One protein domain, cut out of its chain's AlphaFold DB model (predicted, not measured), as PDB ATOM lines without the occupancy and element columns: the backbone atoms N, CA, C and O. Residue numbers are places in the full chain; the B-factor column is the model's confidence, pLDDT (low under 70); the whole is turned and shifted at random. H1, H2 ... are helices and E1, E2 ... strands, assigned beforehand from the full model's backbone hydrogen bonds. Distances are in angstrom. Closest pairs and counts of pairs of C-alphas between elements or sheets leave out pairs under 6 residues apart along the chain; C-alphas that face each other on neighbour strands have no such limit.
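This is residues 7 to 161 of the 164 residues of an uncharacterized protein of Alphaproteobacteria bacterium (UniProt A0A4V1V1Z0). A strongly twisted sheet of five strands runs from the middle of the domain, at E1 and E2, out to E3, with H2 packed on it near E3 and E4 and H3 over E2. The hairpin of E6 and E7 packs on E1; away from the large sheet, beyond H1, come H4 and a small parallel pair, E8 and E9, with the longest helix, H5, beside it. The printed part has 155 residues with five named helices and nine named strands, in the order E1 H1 E2 H2 E3 E4 E5 H3 E6 E7 H4 E8 H5 E9, mixed in class. The large sheet, order E1 E2 E5 E4 E3, is mixed; the whole is compact, with a radius of gyration of the C-alphas of 15.3 A and spans of 40 by 33 by 28 A.

Start at the inner strands E2, residues 28 to 32, and E5, residues 73 to 77, parallel neighbours with N 30 and O 74 within hydrogen-bond range at 2.8 A. E4, residues 60 to 66, is antiparallel to E5, with N 62 and O 75 at 2.8 A. Edge strand E3, residues 47 to 51, is antiparallel to E4, with N 50 and O 63 at 2.9 A; E3, E4 and E5 form a meander, each strand the antiparallel neighbour of the one before. At the other edge E1, residues 7 to 9, is antiparallel to E2, with N 9 and O 29 at 3.1 A. H2, residues 36 to 45, is on one face; its closest C-alphas to E3 are Leu 41 and Tyr 47, 5.8 A. E2, H2 and E3 form a split strand-helix-strand unit, E5 and E4 between its strands, with a right-handed crossover. H3, residues 81 to 89, is on the other face, giving three layers, at a height over the sheet of 9.1 A. H1, residues 10 to 17, only just stands at the sheet's level, at 3.8 A. Look next at the hairpin E6, residues 98 to 101, and E7, residues 104 to 107, with N 99 and O 106 at 2.9 A; the closest C-alphas of E1 and E6 are Phe 9 and Ala 99, 5.0 A. H4, residues 113 to 122, only just touches H1, with 3 pairs of C-alphas within 8 A, the closest Ala 17 and Arg 117 at 6.6 A, about perpendicular at 76 degrees. E8, residues 124 to 126, H5, residues 141 to 154, and E9, residues 158 to 160, form a strand-helix-strand unit, two parallel neighbour strands with a helix between them along the chain, its crossover right-handed; N 125 and O 158 are 2.9 A apart, and the closest C-alphas of H5 and E9 are Leu 153 and Val 159, 7.1 A. In H1, H2, H3, H4 and H5 every O i to N i+4 pair is within hydrogen-bond range.

Find C-alpha 7 at (230.921, 273.917, 326.413), where E1 begins. E4 runs 19.8 A from C-alpha 60 at (241.184, 265.782, 333.696), and H5 also spans 19.8 A; H4 spans 14.0 A and H2 13.8 A. E9 ends at C-alpha 160, (249.591, 287.160, 313.445).

The C-alphas farthest apart are those of Asp 43 and Glu 161, 43.7 A. The printed part has no cut, and its one long link is residues 127 to 140, from E8 to H5. Mean pLDDT of the printed part is 92.5, and no printed residue is under 70.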
ATOM      1  N   HIS A   7     230.410 272.889 327.304       96.25
ATOM      2  CA  HIS A   7     230.921 273.917 326.413       96.25
ATOM      3  C   HIS A   7     231.641 273.249 325.248       96.25
ATOM      4  O   HIS A   7     232.613 272.525 325.453       96.25
ATOM      5  N   LEU A   8     231.188 273.496 324.023       96.88
ATOM      6  CA  LEU A   8     231.920 273.116 322.820       96.88
ATOM      7  C   LEU A   8     232.956 274.193 322.513       96.88
ATOM      8  O   LEU A   8     232.653 275.383 322.580       96.88
ATOM      9  N   PHE A   9     234.164 273.786 322.147       95.62
ATOM     10  CA  PHE A   9     235.232 274.704 321.758       95.62
ATOM     11  C   PHE A   9     236.045 274.120 320.594       95.62
ATOM     12  O   PHE A   9     235.719 273.064 320.048       95.62
ATOM     13  N   GLY A  10     237.074 274.841 320.148       94.62
ATOM     14  CA  GLY A  10     237.970 274.353 319.102       94.62
ATOM     15  C   GLY A  10     237.293 274.218 317.735       94.62
ATOM     16  O   GLY A  10     236.491 275.056 317.325       94.62
ATOM     17  N   GLY A  11     237.659 273.181 316.978       94.69
ATOM     18  CA  GLY A  11     237.303 273.069 315.558       94.69
ATOM     19  C   GLY A  11     235.796 273.020 315.295       94.69
ATOM     20  O   GLY A  11     235.312 273.687 314.383       94.69
ATOM     21  N   PHE A  12     235.053 272.269 316.108       95.94
ATOM     22  CA  PHE A  12     233.607 272.150 315.935       95.94
ATOM     23  C   PHE A  12     232.869 273.441 316.319       95.94
ATOM     24  O   PHE A  12     231.951 273.848 315.616       95.94
ATOM     25  N   ALA A  13     233.320 274.163 317.351       97.06
ATOM     26  CA  ALA A  13     232.753 275.472 317.680       97.06
ATOM     27  C   ALA A  13     232.968 276.504 316.555       97.06
ATOM     28  O   ALA A  13     232.065 277.283 316.255       97.06
ATOM     29  N   LYS A  14     234.118 276.468 315.866       97.25
ATOM     30  CA  LYS A  14     234.364 277.287 314.660       97.25
ATOM     31  C   LYS A  14     233.435 276.918 313.510       97.25
ATOM     32  O   LYS A  14     232.927 277.814 312.845       97.25
ATOM     33  N   HIS A  15     233.183 275.624 313.309       96.62
ATOM     34  CA  HIS A  15     232.197 275.153 312.335       96.62
ATOM     35  C   HIS A  15     230.801 275.705 312.633       96.62
ATOM     36  O   HIS A  15     230.147 276.222 311.736       96.62
ATOM     37  N   LEU A  16     230.363 275.674 313.894       96.75
ATOM     38  CA  LEU A  16     229.082 276.267 314.286       96.75
ATOM     39  C   LEU A  16     229.056 277.790 314.069       96.75
ATOM     40  O   LEU A  16     228.021 278.338 313.696       96.75
ATOM     41  N   ALA A  17     230.175 278.481 314.303       97.06
ATOM     42  CA  ALA A  17     230.266 279.934 314.156       97.06
ATOM     43  C   ALA A  17     230.263 280.402 312.688       97.06
ATOM     44  O   ALA A  17     229.668 281.444 312.393       97.06
ATOM     45  N   ASP A  18     230.926 279.661 311.792       95.88
ATOM     46  CA  ASP A  18     230.963 279.909 310.346       95.88
ATOM     47  C   ASP A  18     231.106 278.588 309.552       95.88
ATOM     48  O   ASP A  18     232.223 278.173 309.214       95.88
ATOM     49  N   PRO A  19     229.989 277.906 309.234       94.56
ATOM     50  CA  PRO A  19     230.022 276.561 308.655       94.56
ATOM     51  C   PRO A  19     230.559 276.522 307.222       94.56
ATOM     52  O   PRO A  19     231.087 275.496 306.796       94.56
ATOM     53  N   VAL A  20     230.470 277.637 306.488       93.75
ATOM     54  CA  VAL A  20     230.945 277.745 305.100       93.75
ATOM     55  C   VAL A  20     232.471 277.812 305.049       93.75
ATOM     56  O   VAL A  20     233.089 277.196 304.186       93.75
ATOM     57  N   HIS A  21     233.095 278.527 305.986       92.75
ATOM     58  CA  HIS A  21     234.549 278.726 305.992       92.75
ATOM     59  C   HIS A  21     235.282 277.744 306.916       92.75
ATOM     60  O   HIS A  21     236.480 277.510 306.753       92.75
ATOM     61  N   SER A  22     234.560 277.119 307.849       92.00
ATOM     62  CA  SER A  22     235.074 276.115 308.786       92.00
ATOM     63  C   SER A  22     234.449 274.740 308.541       92.00
ATOM     64  O   SER A  22     233.986 274.088 309.473       92.00
ATOM     65  N   MET A  23     234.421 274.280 307.285       87.81
ATOM     66  CA  MET A  23     233.779 273.009 306.899       87.81
ATOM     67  C   MET A  23     234.393 271.779 307.583       87.81
ATOM     68  O   MET A  23     233.696 270.818 307.891       87.81
ATOM     69  N   GLU A  24     235.703 271.806 307.832       85.44
ATOM     70  CA  GLU A  24     236.429 270.663 308.379       85.44
ATOM     71  C   GLU A  24     236.734 270.808 309.870       85.44
ATOM     72  O   GLU A  24     237.578 271.612 310.294       85.44
ATOM     73  N   TYR A  25     236.155 269.907 310.659       88.12
ATOM     74  CA  TYR A  25     236.555 269.645 312.035       88.12
ATOM     75  C   TYR A  25     236.936 268.167 312.204       88.12
ATOM     76  O   TYR A  25     236.316 267.264 311.635       88.12
ATOM     77  N   GLY A  26     238.036 267.943 312.927       85.56
ATOM     78  CA  GLY A  26     238.579 266.614 313.207       85.56
ATOM     79  C   GLY A  26     237.758 265.961 314.306       85.56
ATOM     80  O   GLY A  26     236.692 265.427 314.022       85.56
ATOM     81  N   ASP A  27     238.242 266.069 315.536       90.69
ATOM     82  CA  ASP A  27     237.527 265.664 316.745       90.69
ATOM     83  C   ASP A  27     236.604 266.788 317.250       90.69
ATOM     84  O   ASP A  27     236.711 267.946 316.822       90.69
ATOM     85  N   ILE A  28     235.675 266.438 318.139       94.75
ATOM     86  CA  ILE A  28     234.821 267.398 318.843       94.75
ATOM     87  C   ILE A  28     235.426 267.638 320.224       94.75
ATOM     88  O   ILE A  28     235.437 266.741 321.068       94.75
ATOM     89  N   ASP A  29     235.914 268.854 320.443       95.56
ATOM     90  CA  ASP A  29     236.474 269.273 321.721       95.56
ATOM     91  C   ASP A  29     235.362 269.849 322.617       95.56
ATOM     92  O   ASP A  29     234.603 270.738 322.212       95.56
ATOM     93  N   MET A  30     235.250 269.338 323.843       96.00
ATOM     94  CA  MET A  30     234.260 269.778 324.822       96.00
ATOM     95  C   MET A  30     234.844 269.917 326.224       96.00
ATOM     96  O   MET A  30     235.716 269.156 326.639       96.00
ATOM     97  N   VAL A  31     234.329 270.884 326.972       96.44
ATOM     98  CA  VAL A  31     234.585 271.057 328.398       96.44
ATOM     99  C   VAL A  31     233.294 270.776 329.148       96.44
ATOM    100  O   VAL A  31     232.233 271.261 328.755       96.44
ATOM    101  N   THR A  32     233.371 270.021 330.237       95.25
ATOM    102  CA  THR A  32     232.241 269.836 331.143       95.25
ATOM    103  C   THR A  32     232.662 269.949 332.599       95.25
ATOM    104  O   THR A  32     233.822 269.742 332.953       95.25
ATOM    105  N   THR A  33     231.696 270.283 333.447       92.88
ATOM    106  CA  THR A  33     231.842 270.335 334.903       92.88
ATOM    107  C   THR A  33     231.196 269.147 335.606       92.88
ATOM    108  O   THR A  33     231.248 269.045 336.830       92.88
ATOM    109  N   ASN A  34     230.593 268.227 334.846       92.62
ATOM    110  CA  ASN A  34     229.858 267.100 335.397       92.62
ATOM    111  C   ASN A  34     230.238 265.788 334.702       92.62
ATOM    112  O   ASN A  34     230.067 265.619 333.496       92.62
ATOM    113  N   VAL A  35     230.701 264.828 335.502       90.31
ATOM    114  CA  VAL A  35     231.074 263.481 335.052       90.31
ATOM    115  C   VAL A  35     229.904 262.722 334.413       90.31
ATOM    116  O   VAL A  35     230.134 261.893 333.535       90.31
ATOM    117  N   SER A  36     228.653 263.030 334.786       93.25
ATOM    118  CA  SER A  36     227.466 262.364 334.235       93.25
ATOM    119  C   SER A  36     227.317 262.566 332.727       93.25
ATOM    120  O   SER A  36     226.734 261.719 332.062       93.25
ATOM    121  N   VAL A  37     227.896 263.633 332.165       94.19
ATOM    122  CA  VAL A  37     227.891 263.884 330.716       94.19
ATOM    123  C   VAL A  37     228.565 262.748 329.955       94.19
ATOM    124  O   VAL A  37     228.100 262.381 328.880       94.19
ATOM    125  N   MET A  38     229.634 262.161 330.505       93.94
ATOM    126  CA  MET A  38     230.257 260.994 329.880       93.94
ATOM    127  C   MET A  38     229.276 259.829 329.841       93.94
ATOM    128  O   MET A  38     229.069 259.283 328.764       93.94
ATOM    129  N   GLN A  39     228.614 259.522 330.962       93.88
ATOM    130  CA  GLN A  39     227.616 258.451 331.039       93.88
ATOM    131  C   GLN A  39     226.485 258.655 330.020       93.88
ATOM    132  O   GLN A  39     226.176 257.743 329.256       93.88
ATOM    133  N   ASP A  40     225.946 259.872 329.914       93.75
ATOM    134  CA  ASP A  40     224.910 260.201 328.930       93.75
ATOM    135  C   ASP A  40     225.393 259.984 327.485       93.75
ATOM    136  O   ASP A  40     224.641 259.514 326.626       93.75
ATOM    137  N   LEU A  41     226.654 260.324 327.195       94.12
ATOM    138  CA  LEU A  41     227.268 260.121 325.883       94.12
ATOM    139  C   LEU A  41     227.534 258.636 325.594       94.12
ATOM    140  O   LEU A  41     227.391 258.201 324.445       94.12
ATOM    141  N   GLU A  42     227.880 257.849 326.611       94.56
ATOM    142  CA  GLU A  42     228.019 256.399 326.491       94.56
ATOM    143  C   GLU A  42     226.671 255.734 326.194       94.56
ATOM    144  O   GLU A  42     226.562 254.962 325.240       94.56
ATOM    145  N   ASP A  43     225.629 256.088 326.943       93.62
ATOM    146  CA  ASP A  43     224.315 255.451 326.848       93.62
ATOM    147  C   ASP A  43     223.587 255.827 325.556       93.62
ATOM    148  O   ASP A  43     223.022 254.972 324.869       93.62
ATOM    149  N   ARG A  44     223.626 257.110 325.176       91.69
ATOM    150  CA  ARG A  44     222.869 257.618 324.021       91.69
ATOM    151  C   ARG A  44     223.590 257.419 322.697       91.69
ATOM    152  O   ARG A  44     222.943 257.157 321.685       91.69
ATOM    153  N   PHE A  45     224.913 257.560 322.687       92.25
ATOM    154  CA  PHE A  45     225.705 257.585 321.453       92.25
ATOM    155  C   PHE A  45     226.746 256.458 321.375       92.25
ATOM    156  O   PHE A  45     227.461 256.337 320.375       92.25
ATOM    157  N   GLY A  46     226.817 255.588 322.387       93.56
ATOM    158  CA  GLY A  46     227.717 254.435 322.395       93.56
ATOM    159  C   GLY A  46     229.191 254.815 322.501       93.56
ATOM    160  O   GLY A  46     230.036 254.066 322.008       93.56
ATOM    161  N   TYR A  47     229.507 255.982 323.066       96.38
ATOM    162  CA  TYR A  47     230.892 256.341 323.352       96.38
ATOM    163  C   TYR A  47     231.475 255.471 324.467       96.38
ATOM    164  O   TYR A  47     230.770 254.967 325.335       96.38
ATOM    165  N   ARG A  48     232.793 255.304 324.424       96.19
ATOM    166  CA  ARG A  48     233.614 254.788 325.515       96.19
ATOM    167  C   ARG A  48     234.733 255.768 325.771       96.19
ATOM    168  O   ARG A  48     235.464 256.110 324.834       96.19
ATOM    169  N   PHE A  49     234.847 256.220 327.013       96.12
ATOM    170  CA  PHE A  49     235.858 257.191 327.405       96.12
ATOM    171  C   PHE A  49     237.082 256.518 328.022       96.12
ATOM    172  O   PHE A  49     236.984 255.691 328.924       96.12
ATOM    173  N   GLN A  50     238.254 256.921 327.544       95.50
ATOM    174  CA  GLN A  50     239.541 256.607 328.147       95.50
ATOM    175  C   GLN A  50     240.116 257.878 328.771       95.50
ATOM    176  O   GLN A  50     240.254 258.892 328.087       95.50
ATOM    177  N   GLU A  51     240.474 257.828 330.053       95.12
ATOM    178  CA  GLU A  51     241.202 258.921 330.700       95.12
ATOM    179  C   GLU A  51     242.662 258.947 330.224       95.12
ATOM    180  O   GLU A  51     243.345 257.924 330.195       95.12
ATOM    181  N   MET A  52     243.130 260.132 329.834       92.25
ATOM    182  CA  MET A  52     244.482 260.381 329.322       92.25
ATOM    183  C   MET A  52     245.384 261.068 330.353       92.25
ATOM    184  O   MET A  52     246.606 261.056 330.215       92.25
ATOM    185  N   SER A  53     244.790 261.704 331.363       87.00
ATOM    186  CA  SER A  53     245.491 262.338 332.479       87.00
ATOM    187  C   SER A  53     245.676 261.386 333.658       87.00
ATOM    188  O   SER A  53     245.015 260.355 333.754       87.00
ATOM    189  N   GLN A  54     246.543 261.753 334.605       84.06
ATOM    190  CA  GLN A  54     246.545 261.089 335.908       84.06
ATOM    191  C   GLN A  54     245.260 261.452 336.662       84.06
ATOM    192  O   GLN A  54     244.795 262.587 336.562       84.06
ATOM    193  N   ALA A  55     244.729 260.527 337.464       75.94
ATOM    194  CA  ALA A  55     243.448 260.709 338.156       75.94
ATOM    195  C   ALA A  55     243.393 261.952 339.072       75.94
ATOM    196  O   ALA A  55     242.319 262.489 339.328       75.94
ATOM    197  N   THR A  56     244.547 262.420 339.561       79.44
ATOM    198  CA  THR A  56     244.686 263.604 340.425       79.44
ATOM    199  C   THR A  56     244.979 264.897 339.660       79.44
ATOM    200  O   THR A  56     245.070 265.960 340.272       79.44
ATOM    201  N   SER A  57     245.149 264.837 338.335       83.50
ATOM    202  CA  SER A  57     245.401 266.022 337.514       83.50
ATOM    203  C   SER A  57     244.162 266.909 337.431       83.50
ATOM    204  O   SER A  57     243.037 266.425 337.345       83.50
ATOM    205  N   ARG A  58     244.376 268.225 337.393       86.50
ATOM    206  CA  ARG A  58     243.355 269.212 337.044       86.50
ATOM    207  C   ARG A  58     243.938 270.102 335.948       86.50
ATOM    208  O   ARG A  58     244.966 270.725 336.202       86.50
ATOM    209  N   PRO A  59     243.336 270.154 334.750       91.69
ATOM    210  CA  PRO A  59     242.118 269.462 334.309       91.69
ATOM    211  C   PRO A  59     242.301 267.945 334.136       91.69
ATOM    212  O   PRO A  59     243.428 267.472 333.962       91.69
ATOM    213  N   ARG A  60     241.191 267.193 334.122       93.81
ATOM    214  CA  ARG A  60     241.184 265.782 333.696       93.81
ATOM    215  C   ARG A  60     240.810 265.688 332.222       93.81
ATOM    216  O   ARG A  60     239.864 266.342 331.786       93.81
ATOM    217  N   TYR A  61     241.539 264.879 331.465       94.19
ATOM    218  CA  TYR A  61     241.385 264.757 330.017       94.19
ATOM    219  C   TYR A  61     240.921 263.357 329.646       94.19
ATOM    220  O   TYR A  61     241.503 262.372 330.097       94.19
ATOM    221  N   PHE A  62     239.924 263.272 328.772       96.06
ATOM    222  CA  PHE A  62     239.355 262.021 328.295       96.06
ATOM    223  C   PHE A  62     239.250 262.021 326.773       96.06
ATOM    224  O   PHE A  62     238.962 263.046 326.153       96.06
ATOM    225  N   VAL A  63     239.436 260.849 326.175       96.62
ATOM    226  CA  VAL A  63     239.167 260.600 324.758       96.62
ATOM    227  C   VAL A  63     238.008 259.622 324.661       96.62
ATOM    228  O   VAL A  63     238.110 258.477 325.099       96.62
ATOM    229  N   GLY A  64     236.902 260.083 324.089       96.56
ATOM    230  CA  GLY A  64     235.728 259.285 323.771       96.56
ATOM    231  C   GLY A  64     235.804 258.750 322.346       96.56
ATOM    232  O   GLY A  64     235.925 259.524 321.394       96.56
ATOM    233  N   LYS A  65     235.677 257.434 322.175       95.69
ATOM    234  CA  LYS A  65     235.518 256.790 320.860       95.69
ATOM    235  C   LYS A  65     234.196 256.037 320.801       95.69
ATOM    236  O   LYS A  65     233.784 255.450 321.793       95.69
ATOM    237  N   SER A  66     233.539 256.048 319.648       92.06
ATOM    238  CA  SER A  66     232.297 255.310 319.410       92.06
ATOM    239  C   SER A  66     232.431 254.518 318.118       92.06
ATOM    240  O   SER A  66     232.999 255.003 317.144       92.06
ATOM    241  N   THR A  67     231.906 253.295 318.104       83.25
ATOM    242  CA  THR A  67     231.752 252.507 316.870       83.25
ATOM    243  C   THR A  67     230.494 252.898 316.092       83.25
ATOM    244  O   THR A  67     230.339 252.496 314.943       83.25
ATOM    245  N   LYS A  68     229.596 253.680 316.709       83.81
ATOM    246  CA  LYS A  68     228.334 254.154 316.121       83.81
ATOM    247  C   LYS A  68     228.435 255.578 315.572       83.81
ATOM    248  O   LYS A  68     227.731 255.910 314.625       83.81
ATOM    249  N   ALA A  69     229.282 256.421 316.164       80.81
ATOM    250  CA  ALA A  69     229.497 257.802 315.736       80.81
ATOM    251  C   ALA A  69     230.835 257.953 314.994       80.81
ATOM    252  O   ALA A  69     231.840 257.368 315.380       80.81
ATOM    253  N   GLY A  70     230.859 258.771 313.937       83.00
ATOM    254  CA  GLY A  70     232.019 258.892 313.043       83.00
ATOM    255  C   GLY A  70     233.163 259.786 313.537       83.00
ATOM    256  O   GLY A  70     234.131 259.971 312.803       83.00
ATOM    257  N   LYS A  71     233.058 260.386 314.731       91.12
ATOM    258  CA  LYS A  71     234.013 261.377 315.263       91.12
ATOM    259  C   LYS A  71     234.368 261.084 316.721       91.12
ATOM    260  O   LYS A  71     233.480 260.735 317.506       91.12
ATOM    261  N   SER A  72     235.638 261.263 317.089       94.94
ATOM    262  CA  SER A  72     236.077 261.180 318.488       94.94
ATOM    263  C   SER A  72     235.643 262.420 319.269       94.94
ATOM    264  O   SER A  72     235.492 263.506 318.701       94.94
ATOM    265  N   LEU A  73     235.481 262.258 320.580       96.50
ATOM    266  CA  LEU A  73     235.275 263.357 321.517       96.50
ATOM    267  C   LEU A  73     236.541 263.547 322.345       96.50
ATOM    268  O   LEU A  73     237.060 262.584 322.907       96.50
ATOM    269  N   HIS A  74     237.014 264.779 322.466       95.88
ATOM    270  CA  HIS A  74     238.004 265.147 323.467       95.88
ATOM    271  C   HIS A  74     237.292 265.915 324.567       95.88
ATOM    272  O   HIS A  74     236.788 267.012 324.339       95.88
ATOM    273  N   LEU A  75     237.222 265.317 325.751       96.19
ATOM    274  CA  LEU A  75     236.506 265.878 326.883       96.19
ATOM    275  C   LEU A  75     237.496 266.340 327.946       96.19
ATOM    276  O   LEU A  75     238.370 265.587 328.377       96.19
ATOM    277  N   VAL A  76     237.330 267.581 328.385       95.50
ATOM    278  CA  VAL A  76     238.039 268.165 329.522       95.50
ATOM    279  C   VAL A  76     237.054 268.291 330.679       95.50
ATOM    280  O   VAL A  76     236.041 268.977 330.558       95.50
ATOM    281  N   LEU A  77     237.337 267.627 331.798       95.06
ATOM    282  CA  LEU A  77     236.550 267.733 333.024       95.06
ATOM    283  C   LEU A  77     237.208 268.742 333.972       95.06
ATOM    284  O   LEU A  77     238.372 268.584 334.362       95.06
ATOM    285  N   LEU A  78     236.445 269.766 334.346       94.12
ATOM    286  CA  LEU A  78     236.831 270.837 335.268       94.12
ATOM    287  C   LEU A  78     235.887 270.890 336.470       94.12
ATOM    288  O   LEU A  78     234.841 270.249 336.474       94.12
ATOM    289  N   GLY A  79     236.259 271.636 337.510       91.00
ATOM    290  CA  GLY A  79     235.473 271.688 338.746       91.00
ATOM    291  C   GLY A  79     234.419 272.793 338.787       91.00
ATOM    292  O   GLY A  79     233.620 272.817 339.717       91.00
ATOM    293  N   SER A  80     234.417 273.730 337.833       91.69
ATOM    294  CA  SER A  80     233.419 274.807 337.773       91.69
ATOM    295  C   SER A  80     233.326 275.451 336.392       91.69
ATOM    296  O   SER A  80     234.263 275.370 335.593       91.69
ATOM    297  N   ASP A  81     232.218 276.142 336.127       90.44
ATOM    298  CA  ASP A  81     232.036 276.882 334.874       90.44
ATOM    299  C   ASP A  81     233.041 278.031 334.761       90.44
ATOM    300  O   ASP A  81     233.548 278.304 333.679       90.44
ATOM    301  N   ALA A  82     233.414 278.654 335.885       90.88
ATOM    302  CA  ALA A  82     234.465 279.668 335.911       90.88
ATOM    303  C   ALA A  82     235.802 279.113 335.393       90.88
ATOM    304  O   ALA A  82     236.485 279.776 334.616       90.88
ATOM    305  N   GLU A  83     236.152 277.877 335.756       93.38
ATOM    306  CA  GLU A  83     237.328 277.208 335.199       93.38
ATOM    307  C   GLU A  83     237.158 276.843 333.730       93.38
ATOM    308  O   GLU A  83     238.120 276.954 332.978       93.38
ATOM    309  N   ALA A  84     235.963 276.430 333.299       93.44
ATOM    310  CA  ALA A  84     235.698 276.162 331.887       93.44
ATOM    311  C   ALA A  84     235.916 277.413 331.030       93.44
ATOM    312  O   ALA A  84     236.632 277.365 330.028       93.44
ATOM    313  N   GLN A  85     235.383 278.552 331.476       92.75
ATOM    314  CA  GLN A  85     235.620 279.847 330.846       92.75
ATOM    315  C   GLN A  85     237.106 280.219 330.900       92.75
ATOM    316  O   GLN A  85     237.666 280.623 329.886       92.75
ATOM    317  N   LEU A  86     237.778 280.032 332.043       93.50
ATOM    318  CA  LEU A  86     239.213 280.300 332.176       93.50
ATOM    319  C   LEU A  86     240.033 279.464 331.186       93.50
ATOM    320  O   LEU A  86     240.888 280.007 330.493       93.50
ATOM    321  N   PHE A  87     239.757 278.166 331.081       94.56
ATOM    322  CA  PHE A  87     240.435 277.258 330.165       94.56
ATOM    323  C   PHE A  87     240.265 277.725 328.715       94.56
ATOM    324  O   PHE A  87     241.255 277.977 328.027       94.56
ATOM    325  N   ILE A  88     239.023 277.930 328.269       95.19
ATOM    326  CA  ILE A  88     238.699 278.292 326.882       95.19
ATOM    327  C   ILE A  88     239.220 279.694 326.530       95.19
ATOM    328  O   ILE A  88     239.886 279.882 325.511       95.19
ATOM    329  N   HIS A  89     238.997 280.688 327.389       94.62
ATOM    330  CA  HIS A  89     239.388 282.077 327.129       94.62
ATOM    331  C   HIS A  89     240.898 282.316 327.176       94.62
ATOM    332  O   HIS A  89     241.351 283.370 326.724       94.62
ATOM    333  N   ASN A  90     241.684 281.365 327.683       93.62
ATOM    334  CA  ASN A  90     243.146 281.405 327.648       93.62
ATOM    335  C   ASN A  90     243.748 280.588 326.495       93.62
ATOM    336  O   ASN A  90     244.956 280.333 326.486       93.62
ATOM    337  N   ALA A  91     242.937 280.203 325.503       93.69
ATOM    338  CA  ALA A  91     243.443 279.677 324.243       93.69
ATOM    339  C   ALA A  91     244.375 280.683 323.543       93.69
ATOM    340  O   ALA A  91     244.293 281.898 323.731       93.69
ATOM    341  N   GLN A  92     245.290 280.148 322.733       94.06
ATOM    342  CA  GLN A  92     246.391 280.912 322.151       94.06
ATOM    343  C   GLN A  92     245.926 281.974 321.149       94.06
ATOM    344  O   GLN A  92     246.468 283.079 321.148       94.06
ATOM    345  N   TYR A  93     244.934 281.654 320.320       95.81
ATOM    346  CA  TYR A  93     244.489 282.507 319.220       95.81
ATOM    347  C   TYR A  93     243.045 282.958 319.414       95.81
ATOM    348  O   TYR A  93     242.223 282.199 319.918       95.81
ATOM    349  N   ASP A  94     242.731 284.181 318.994       94.75
ATOM    350  CA  ASP A  94     241.382 284.769 319.004       94.75
ATOM    351  C   ASP A  94     240.287 283.825 318.479       94.75
ATOM    352  O   ASP A  94     239.276 283.619 319.147       94.75
ATOM    353  N   ILE A  95     240.530 283.157 317.353       96.06
ATOM    354  CA  ILE A  95     239.625 282.178 316.735       96.06
ATOM    355  C   ILE A  95     239.379 280.914 317.572       96.06
ATOM    356  O   ILE A  95     238.615 280.055 317.145       96.06
ATOM    357  N   ASP A  96     240.054 280.742 318.708       96.00
ATOM    358  CA  ASP A  96     239.869 279.633 319.652       96.00
ATOM    359  C   ASP A  96     239.316 280.101 321.012       96.00
ATOM    360  O   ASP A  96     238.973 279.270 321.851       96.00
ATOM    361  N   ARG A  97     239.221 281.416 321.254       95.88
ATOM    362  CA  ARG A  97     238.866 282.009 322.557       95.88
ATOM    363  C   ARG A  97     237.365 282.249 322.695       95.88
ATOM    364  O   ARG A  97     236.933 283.333 323.083       95.88
ATOM    365  N   PHE A  98     236.566 281.246 322.366       96.94
ATOM    366  CA  PHE A  98     235.123 281.276 322.571       96.94
ATOM    367  C   PHE A  98     234.578 279.865 322.771       96.94
ATOM    368  O   PHE A  98     235.161 278.882 322.311       96.94
ATOM    369  N   ALA A  99     233.439 279.782 323.446       97.00
ATOM    370  CA  ALA A  99     232.680 278.555 323.623       97.00
ATOM    371  C   ALA A  99     231.332 278.641 322.903       97.00
ATOM    372  O   ALA A  99     230.789 279.729 322.722       97.00
ATOM    373  N   TYR A 100     230.760 277.492 322.564       96.75
ATOM    374  CA  TYR A 100     229.342 277.355 322.257       96.75
ATOM    375  C   TYR A 100     228.658 276.528 323.350       96.75
ATOM    376  O   TYR A 100     229.120 275.434 323.682       96.75
ATOM    377  N   HIS A 101     227.579 277.049 323.923       93.69
ATOM    378  CA  HIS A 101     226.848 276.438 325.028       93.69
ATOM    379  C   HIS A 101     225.370 276.829 324.955       93.69
ATOM    380  O   HIS A 101     225.048 277.995 324.785       93.69
ATOM    381  N   VAL A 102     224.470 275.843 325.058       90.94
ATOM    382  CA  VAL A 102     223.004 276.052 325.130       90.94
ATOM    383  C   VAL A 102     222.476 276.992 324.030       90.94
ATOM    384  O   VAL A 102     221.658 277.870 324.258       90.94
ATOM    385  N   GLY A 103     222.938 276.803 322.791       92.44
ATOM    386  CA  GLY A 103     222.469 277.614 321.663       92.44
ATOM    387  C   GLY A 103     223.233 278.921 321.446       92.44
ATOM    388  O   GLY A 103     223.076 279.530 320.389       92.44
ATOM    389  N   GLU A 104     224.083 279.326 322.386       95.44
ATOM    390  CA  GLU A 104     224.729 280.636 322.402       95.44
ATOM    391  C   GLU A 104     226.255 280.541 322.301       95.44
ATOM    392  O   GLU A 104     226.882 279.545 322.671       95.44
ATOM    393  N   PHE A 105     226.864 281.606 321.775       96.88
ATOM    394  CA  PHE A 105     228.314 281.761 321.729       96.88
ATOM    395  C   PHE A 105     228.782 282.674 322.858       96.88
ATOM    396  O   PHE A 105     228.283 283.788 323.013       96.88
ATOM    397  N   HIS A 106     229.804 282.232 323.581       96.31
ATOM    398  CA  HIS A 106     230.422 282.961 324.683       96.31
ATOM    399  C   HIS A 106     231.878 283.271 324.311       96.31
ATOM    400  O   HIS A 106     232.749 282.419 324.503       96.31
ATOM    401  N   PRO A 107     232.154 284.431 323.689       96.31
ATOM    402  CA  PRO A 107     233.516 284.854 323.397       96.31
ATOM    403  C   PRO A 107     234.227 285.366 324.653       96.31
ATOM    404  O   PRO A 107     233.601 285.891 325.576       96.31
ATOM    405  N   ALA A 108     235.557 285.261 324.660       94.56
ATOM    406  CA  ALA A 108     236.383 285.837 325.712       94.56
ATOM    407  C   ALA A 108     236.144 287.354 325.853       94.56
ATOM    408  O   ALA A 108     235.851 288.028 324.862       94.56
ATOM    409  N   PRO A 109     236.325 287.932 327.056       91.56
ATOM    410  CA  PRO A 109     236.182 289.370 327.258       91.56
ATOM    411  C   PRO A 109     237.007 290.187 326.253       91.56
ATOM    412  O   PRO A 109     238.190 289.918 326.038       91.56
ATOM    413  N   GLY A 110     236.373 291.188 325.636       90.88
ATOM    414  CA  GLY A 110     236.988 292.034 324.605       90.88
ATOM    415  C   GLY A 110     236.993 291.441 323.191       90.88
ATOM    416  O   GLY A 110     237.434 292.114 322.261       90.88
ATOM    417  N   LEU A 111     236.486 290.221 323.005       93.19
ATOM    418  CA  LEU A 111     236.294 289.591 321.703       93.19
ATOM    419  C   LEU A 111     234.802 289.596 321.341       93.19
ATOM    420  O   LEU A 111     233.953 289.263 322.165       93.19
ATOM    421  N   SER A 112     234.470 289.959 320.103       96.12
ATOM    422  CA  SER A 112     233.110 289.818 319.572       96.12
ATOM    423  C   SER A 112     233.031 288.626 318.623       96.12
ATOM    424  O   SER A 112     233.999 288.299 317.932       96.12
ATOM    425  N   MET A 113     231.860 287.991 318.539       97.38
ATOM    426  CA  MET A 113     231.665 286.899 317.580       97.38
ATOM    427  C   MET A 113     231.752 287.362 316.125       97.38
ATOM    428  O   MET A 113     232.132 286.572 315.268       97.38
ATOM    429  N   ASP A 114     231.471 288.632 315.836       97.75
ATOM    430  CA  ASP A 114     231.649 289.178 314.489       97.75
ATOM    431  C   ASP A 114     233.129 289.311 314.120       97.75
ATOM    432  O   ASP A 114     233.507 288.969 313.000       97.75
ATOM    433  N   ALA A 115     233.986 289.703 315.071       96.12
ATOM    434  CA  ALA A 115     235.432 289.689 314.872       96.12
ATOM    435  C   ALA A 115     235.952 288.258 314.664       96.12
ATOM    436  O   ALA A 115     236.721 288.019 313.735       96.12
ATOM    437  N   VAL A 116     235.477 287.291 315.462       96.81
ATOM    438  CA  VAL A 116     235.817 285.866 315.296       96.81
ATOM    439  C   VAL A 116     235.408 285.363 313.916       96.81
ATOM    440  O   VAL A 116     236.226 284.784 313.210       96.81
ATOM    441  N   ARG A 117     234.162 285.603 313.497       97.94
ATOM    442  CA  ARG A 117     233.672 285.203 312.169       97.94
ATOM    443  C   ARG A 117     234.478 285.865 311.058       97.94
ATOM    444  O   ARG A 117     234.864 285.188 310.112       97.94
ATOM    445  N   GLY A 118     234.781 287.156 311.185       97.69
ATOM    446  CA  GLY A 118     235.652 287.874 310.256       97.69
ATOM    447  C   GLY A 118     237.023 287.211 310.118       97.69
ATOM    448  O   GLY A 118     237.455 286.948 308.998       97.69
ATOM    449  N   ALA A 119     237.651 286.862 311.243       96.62
ATOM    450  CA  ALA A 119     238.938 286.170 311.287       96.62
ATOM    451  C   ALA A 119     238.873 284.747 310.700       96.62
ATOM    452  O   ALA A 119     239.765 284.348 309.954       96.62
ATOM    453  N   LEU A 120     237.800 283.989 310.953       96.94
ATOM    454  CA  LEU A 120     237.588 282.671 310.337       96.94
ATOM    455  C   LEU A 120     237.484 282.772 308.808       96.94
ATOM    456  O   LEU A 120     238.109 281.983 308.099       96.94
ATOM    457  N   ARG A 121     236.745 283.762 308.293       97.12
ATOM    458  CA  ARG A 121     236.582 284.001 306.847       97.12
ATOM    459  C   ARG A 121     237.875 284.430 306.174       97.12
ATOM    460  O   ARG A 121     238.212 283.913 305.113       97.12
ATOM    461  N   SER A 122     238.603 285.359 306.790       96.69
ATOM    462  CA  SER A 122     239.889 285.848 306.281       96.69
ATOM    463  C   SER A 122     241.051 284.890 306.560       96.69
ATOM    464  O   SER A 122     242.177 285.172 306.151       96.69
ATOM    465  N   LYS A 123     240.788 283.768 307.246       96.44
ATOM    466  CA  LYS A 123     241.786 282.816 307.746       96.44
ATOM    467  C   LYS A 123     242.910 283.508 308.522       96.44
ATOM    468  O   LYS A 123     244.090 283.236 308.322       96.44
ATOM    469  N   GLN A 124     242.551 284.397 309.433       97.06
ATOM    470  CA  GLN A 124     243.489 285.047 310.340       97.06
ATOM    471  C   GLN A 124     243.393 284.418 311.726       97.06
ATOM    472  O   GLN A 124     242.307 284.150 312.229       97.06
ATOM    473  N   ALA A 125     244.547 284.150 312.329       96.81
ATOM    474  CA  ALA A 125     244.656 283.706 313.711       96.81
ATOM    475  C   ALA A 125     245.577 284.675 314.450       96.81
ATOM    476  O   ALA A 125     246.796 284.656 314.249       96.81
ATOM    477  N   THR A 126     245.009 285.539 315.286       96.00
ATOM    478  CA  THR A 126     245.778 286.542 316.029       96.00
ATOM    479  C   THR A 126     246.125 286.001 317.399       96.00
ATOM    480  O   THR A 126     245.247 285.543 318.135       96.00
ATOM    481  N   LEU A 127     247.407 286.059 317.762       94.06
ATOM    482  CA  LEU A 127     247.847 285.694 319.102       94.06
ATOM    483  C   LEU A 127     247.134 286.579 320.137       94.06
ATOM    484  O   LEU A 127     247.058 287.800 319.981       94.06
ATOM    485  N   ALA A 128     246.610 285.957 321.192       89.00
ATOM    486  CA  ALA A 128     245.973 286.654 322.298       89.00
ATOM    487  C   ALA A 128     246.904 287.728 322.886       89.00
ATOM    488  O   ALA A 128     248.054 287.446 323.216       89.00
ATOM    489  N   THR A 129     246.394 288.949 323.049       79.25
ATOM    490  CA  THR A 129     247.125 290.033 323.713       79.25
ATOM    491  C   THR A 129     246.878 290.050 325.212       79.25
ATOM    492  O   THR A 129     245.737 289.896 325.648       79.25
ATOM    493  N   GLY A 130     247.931 290.336 325.977       75.62
ATOM    494  CA  GLY A 130     247.877 290.471 327.432       75.62
ATOM    495  C   GLY A 130     248.261 289.190 328.183       75.62
ATOM    496  O   GLY A 130     248.530 288.157 327.564       75.62
ATOM    497  N   PRO A 131     248.324 289.257 329.522       78.06
ATOM    498  CA  PRO A 131     248.654 288.103 330.342       78.06
ATOM    499  C   PRO A 131     247.576 287.025 330.194       78.06
ATOM    500  O   PRO A 131     246.386 287.286 330.373       78.06
ATOM    501  N   ARG A 132     248.006 285.804 329.873       86.94
ATOM    502  CA  ARG A 132     247.160 284.608 329.890       86.94
ATOM    503  C   ARG A 132     247.361 283.874 331.208       86.94
ATOM    504  O   ARG A 132     248.498 283.643 331.614       86.94
ATOM    505  N   ASN A 133     246.265 283.487 331.852       88.56
ATOM    506  CA  ASN A 133     246.321 282.564 332.975       88.56
ATOM    507  C   ASN A 133     246.563 281.150 332.428       88.56
ATOM    508  O   ASN A 133     245.789 280.643 331.612       88.56
ATOM    509  N   MET A 134     247.659 280.537 332.877       88.56
ATOM    510  CA  MET A 134     248.122 279.234 332.408       88.56
ATOM    511  C   MET A 134     247.929 278.111 333.434       88.56
ATOM    512  O   MET A 134     248.372 276.994 333.180       88.56
ATOM    513  N   ASP A 135     247.236 278.372 334.545       88.88
ATOM    514  CA  ASP A 135     247.135 277.470 335.703       88.88
ATOM    515  C   ASP A 135     246.427 276.148 335.371       88.88
ATOM    516  O   ASP A 135     246.681 275.122 335.995       88.88
ATOM    517  N   LEU A 136     245.553 276.155 334.358       89.12
ATOM    518  CA  LEU A 136     244.824 274.973 333.878       89.12
ATOM    519  C   LEU A 136     245.526 274.244 332.719       89.12
ATOM    520  O   LEU A 136     244.972 273.304 332.147       89.12
ATOM    521  N   TYR A 137     246.721 274.675 332.325       85.31
ATOM    522  CA  TYR A 137     247.453 274.080 331.214       85.31
ATOM    523  C   TYR A 137     248.657 273.274 331.694       85.31
ATOM    524  O   TYR A 137     249.311 273.592 332.682       85.31
ATOM    525  N   THR A 138     248.967 272.203 330.965       79.44
ATOM    526  CA  THR A 138     250.111 271.345 331.286       79.44
ATOM    527  C   THR A 138     251.437 272.084 331.060       79.44
ATOM    528  O   THR A 138     251.521 272.942 330.182       79.44
ATOM    529  N   PRO A 139     252.535 271.700 331.736       76.31
ATOM    530  CA  PRO A 139     253.862 272.270 331.466       76.31
ATOM    531  C   PRO A 139     254.319 272.112 330.005       76.31
ATOM    532  O   PRO A 139     255.063 272.931 329.473       76.31
ATOM    533  N   SER A 140     253.832 271.077 329.313       81.69
ATOM    534  CA  SER A 140     254.082 270.837 327.887       81.69
ATOM    535  C   SER A 140     253.298 271.763 326.946       81.69
ATOM    536  O   SER A 140     253.390 271.615 325.723       81.69
ATOM    537  N   ARG A 141     252.532 272.725 327.475       86.19
ATOM    538  CA  ARG A 141     251.634 273.580 326.694       86.19
ATOM    539  C   ARG A 141     252.335 274.333 325.573       86.19
ATOM    540  O   ARG A 141     251.775 274.409 324.486       86.19
ATOM    541  N   THR A 142     253.568 274.793 325.771       86.38
ATOM    542  CA  THR A 142     254.346 275.445 324.705       86.38
ATOM    543  C   THR A 142     254.486 274.547 323.473       86.38
ATOM    544  O   THR A 142     254.296 275.003 322.350       86.38
ATOM    545  N   GLN A 143     254.743 273.249 323.657       89.06
ATOM    546  CA  GLN A 143     254.845 272.304 322.540       89.06
ATOM    547  C   GLN A 143     253.487 272.075 321.862       89.06
ATOM    548  O   GLN A 143     253.416 271.959 320.639       89.06
ATOM    549  N   VAL A 144     252.406 272.025 322.648       88.44
ATOM    550  CA  VAL A 144     251.030 271.923 322.130       88.44
ATOM    551  C   VAL A 144     250.680 273.149 321.284       88.44
ATOM    552  O   VAL A 144     250.137 273.002 320.193       88.44
ATOM    553  N   GLU A 145     251.049 274.345 321.736       91.88
ATOM    554  CA  GLU A 145     250.831 275.608 321.024       91.88
ATOM    555  C   GLU A 145     251.637 275.696 319.727       91.88
ATOM    556  O   GLU A 145     251.097 276.092 318.697       91.88
ATOM    557  N   GLN A 146     252.886 275.223 319.713       92.44
ATOM    558  CA  GLN A 146     253.665 275.138 318.472       92.44
ATOM    559  C   GLN A 146     253.041 274.163 317.461       92.44
ATOM    560  O   GLN A 146     252.955 274.469 316.270       92.44
ATOM    561  N   LYS A 147     252.538 273.010 317.920       92.88
ATOM    562  CA  LYS A 147     251.801 272.071 317.054       92.88
ATOM    563  C   LYS A 147     250.506 272.687 316.521       92.88
ATOM    564  O   LYS A 147     250.170 272.485 315.355       92.88
ATOM    565  N   HIS A 148     249.791 273.447 317.348       93.12
ATOM    566  CA  HIS A 148     248.574 274.147 316.937       93.12
ATOM    567  C   HIS A 148     248.864 275.231 315.894       93.12
ATOM    568  O   HIS A 148     248.204 275.261 314.856       93.12
ATOM    569  N   LYS A 149     249.915 276.039 316.095       95.06
ATOM    570  CA  LYS A 149     250.421 276.998 315.099       95.06
ATOM    571  C   LYS A 149     250.696 276.314 313.760       95.06
ATOM    572  O   LYS A 149     250.187 276.753 312.733       95.06
ATOM    573  N   ALA A 150     251.445 275.209 313.768       94.94
ATOM    574  CA  ALA A 150     251.740 274.449 312.553       94.94
ATOM    575  C   ALA A 150     250.458 273.961 311.850       94.94
ATOM    576  O   ALA A 150     250.315 274.133 310.642       94.94
ATOM    577  N   LYS A 151     249.483 273.438 312.608       92.69
ATOM    578  CA  LYS A 151     248.179 273.006 312.077       92.69
ATOM    579  C   LYS A 151     247.398 274.154 311.432       92.69
ATOM    580  O   LYS A 151     246.779 273.949 310.390       92.69
ATOM    581  N   LEU A 152     247.408 275.345 312.031       94.38
ATOM    582  CA  LEU A 152     246.765 276.532 311.460       94.38
ATOM    583  C   LEU A 152     247.414 276.931 310.131       94.38
ATOM    584  O   LEU A 152     246.700 277.121 309.147       94.38
ATOM    585  N   LEU A 153     248.748 276.956 310.071       95.19
ATOM    586  CA  LEU A 153     249.492 277.243 308.840       95.19
ATOM    587  C   LEU A 153     249.158 276.235 307.729       95.19
ATOM    588  O   LEU A 153     248.852 276.639 306.611       95.19
ATOM    589  N   THR A 154     249.110 274.933 308.035       93.31
ATOM    590  CA  THR A 154     248.704 273.894 307.066       93.31
ATOM    591  C   THR A 154     247.270 274.085 306.559       93.31
ATOM    592  O   THR A 154     246.976 273.766 305.412       93.31
ATOM    593  N   LYS A 155     246.375 274.652 307.375       90.81
ATOM    594  CA  LYS A 155     244.995 274.991 306.979       90.81
ATOM    595  C   LYS A 155     244.880 276.312 306.197       90.81
ATOM    596  O   LYS A 155     243.771 276.721 305.825       90.81
ATOM    597  N   GLY A 156     246.007 276.969 305.930       94.38
ATOM    598  CA  GLY A 156     246.089 278.229 305.197       94.38
ATOM    599  C   GLY A 156     245.750 279.453 306.040       94.38
ATOM    600  O   GLY A 156     245.322 280.454 305.475       94.38
ATOM    601  N   TYR A 157     245.882 279.373 307.368       96.44
ATOM    602  CA  TYR A 157     245.752 280.552 308.219       96.44
ATOM    603  C   TYR A 157     247.021 281.399 308.188       96.44
ATOM    604  O   TYR A 157     248.132 280.881 308.298       96.44
ATOM    605  N   THR A 158     246.851 282.716 308.134       97.50
ATOM    606  CA  THR A 158     247.895 283.670 308.498       97.50
ATOM    607  C   THR A 158     247.912 283.817 310.017       97.50
ATOM    608  O   THR A 158     246.935 284.263 310.620       97.50
ATOM    609  N   VAL A 159     249.027 283.434 310.640       96.38
ATOM    610  CA  VAL A 159     249.235 283.595 312.084       96.38
ATOM    611  C   VAL A 159     249.857 284.962 312.345       96.38
ATOM    612  O   VAL A 159     250.954 285.244 311.869       96.38
ATOM    613  N   ILE A 160     249.158 285.804 313.104       94.88
ATOM    614  CA  ILE A 160     249.591 287.160 313.445       94.88
ATOM    615  C   ILE A 160     250.146 287.138 314.868       94.88
ATOM    616  O   ILE A 160     249.403 287.099 315.852       94.88
ATOM    617  N   GLU A 161     251.471 287.159 314.968       87.00
ATOM    618  CA  GLU A 161     252.190 287.323 316.229       87.00
ATOM    619  C   GLU A 161     252.410 288.820 316.432       87.00
ATOM    620  O   GLU A 161     253.071 289.471 315.624       87.00
TER     621      GLU A 161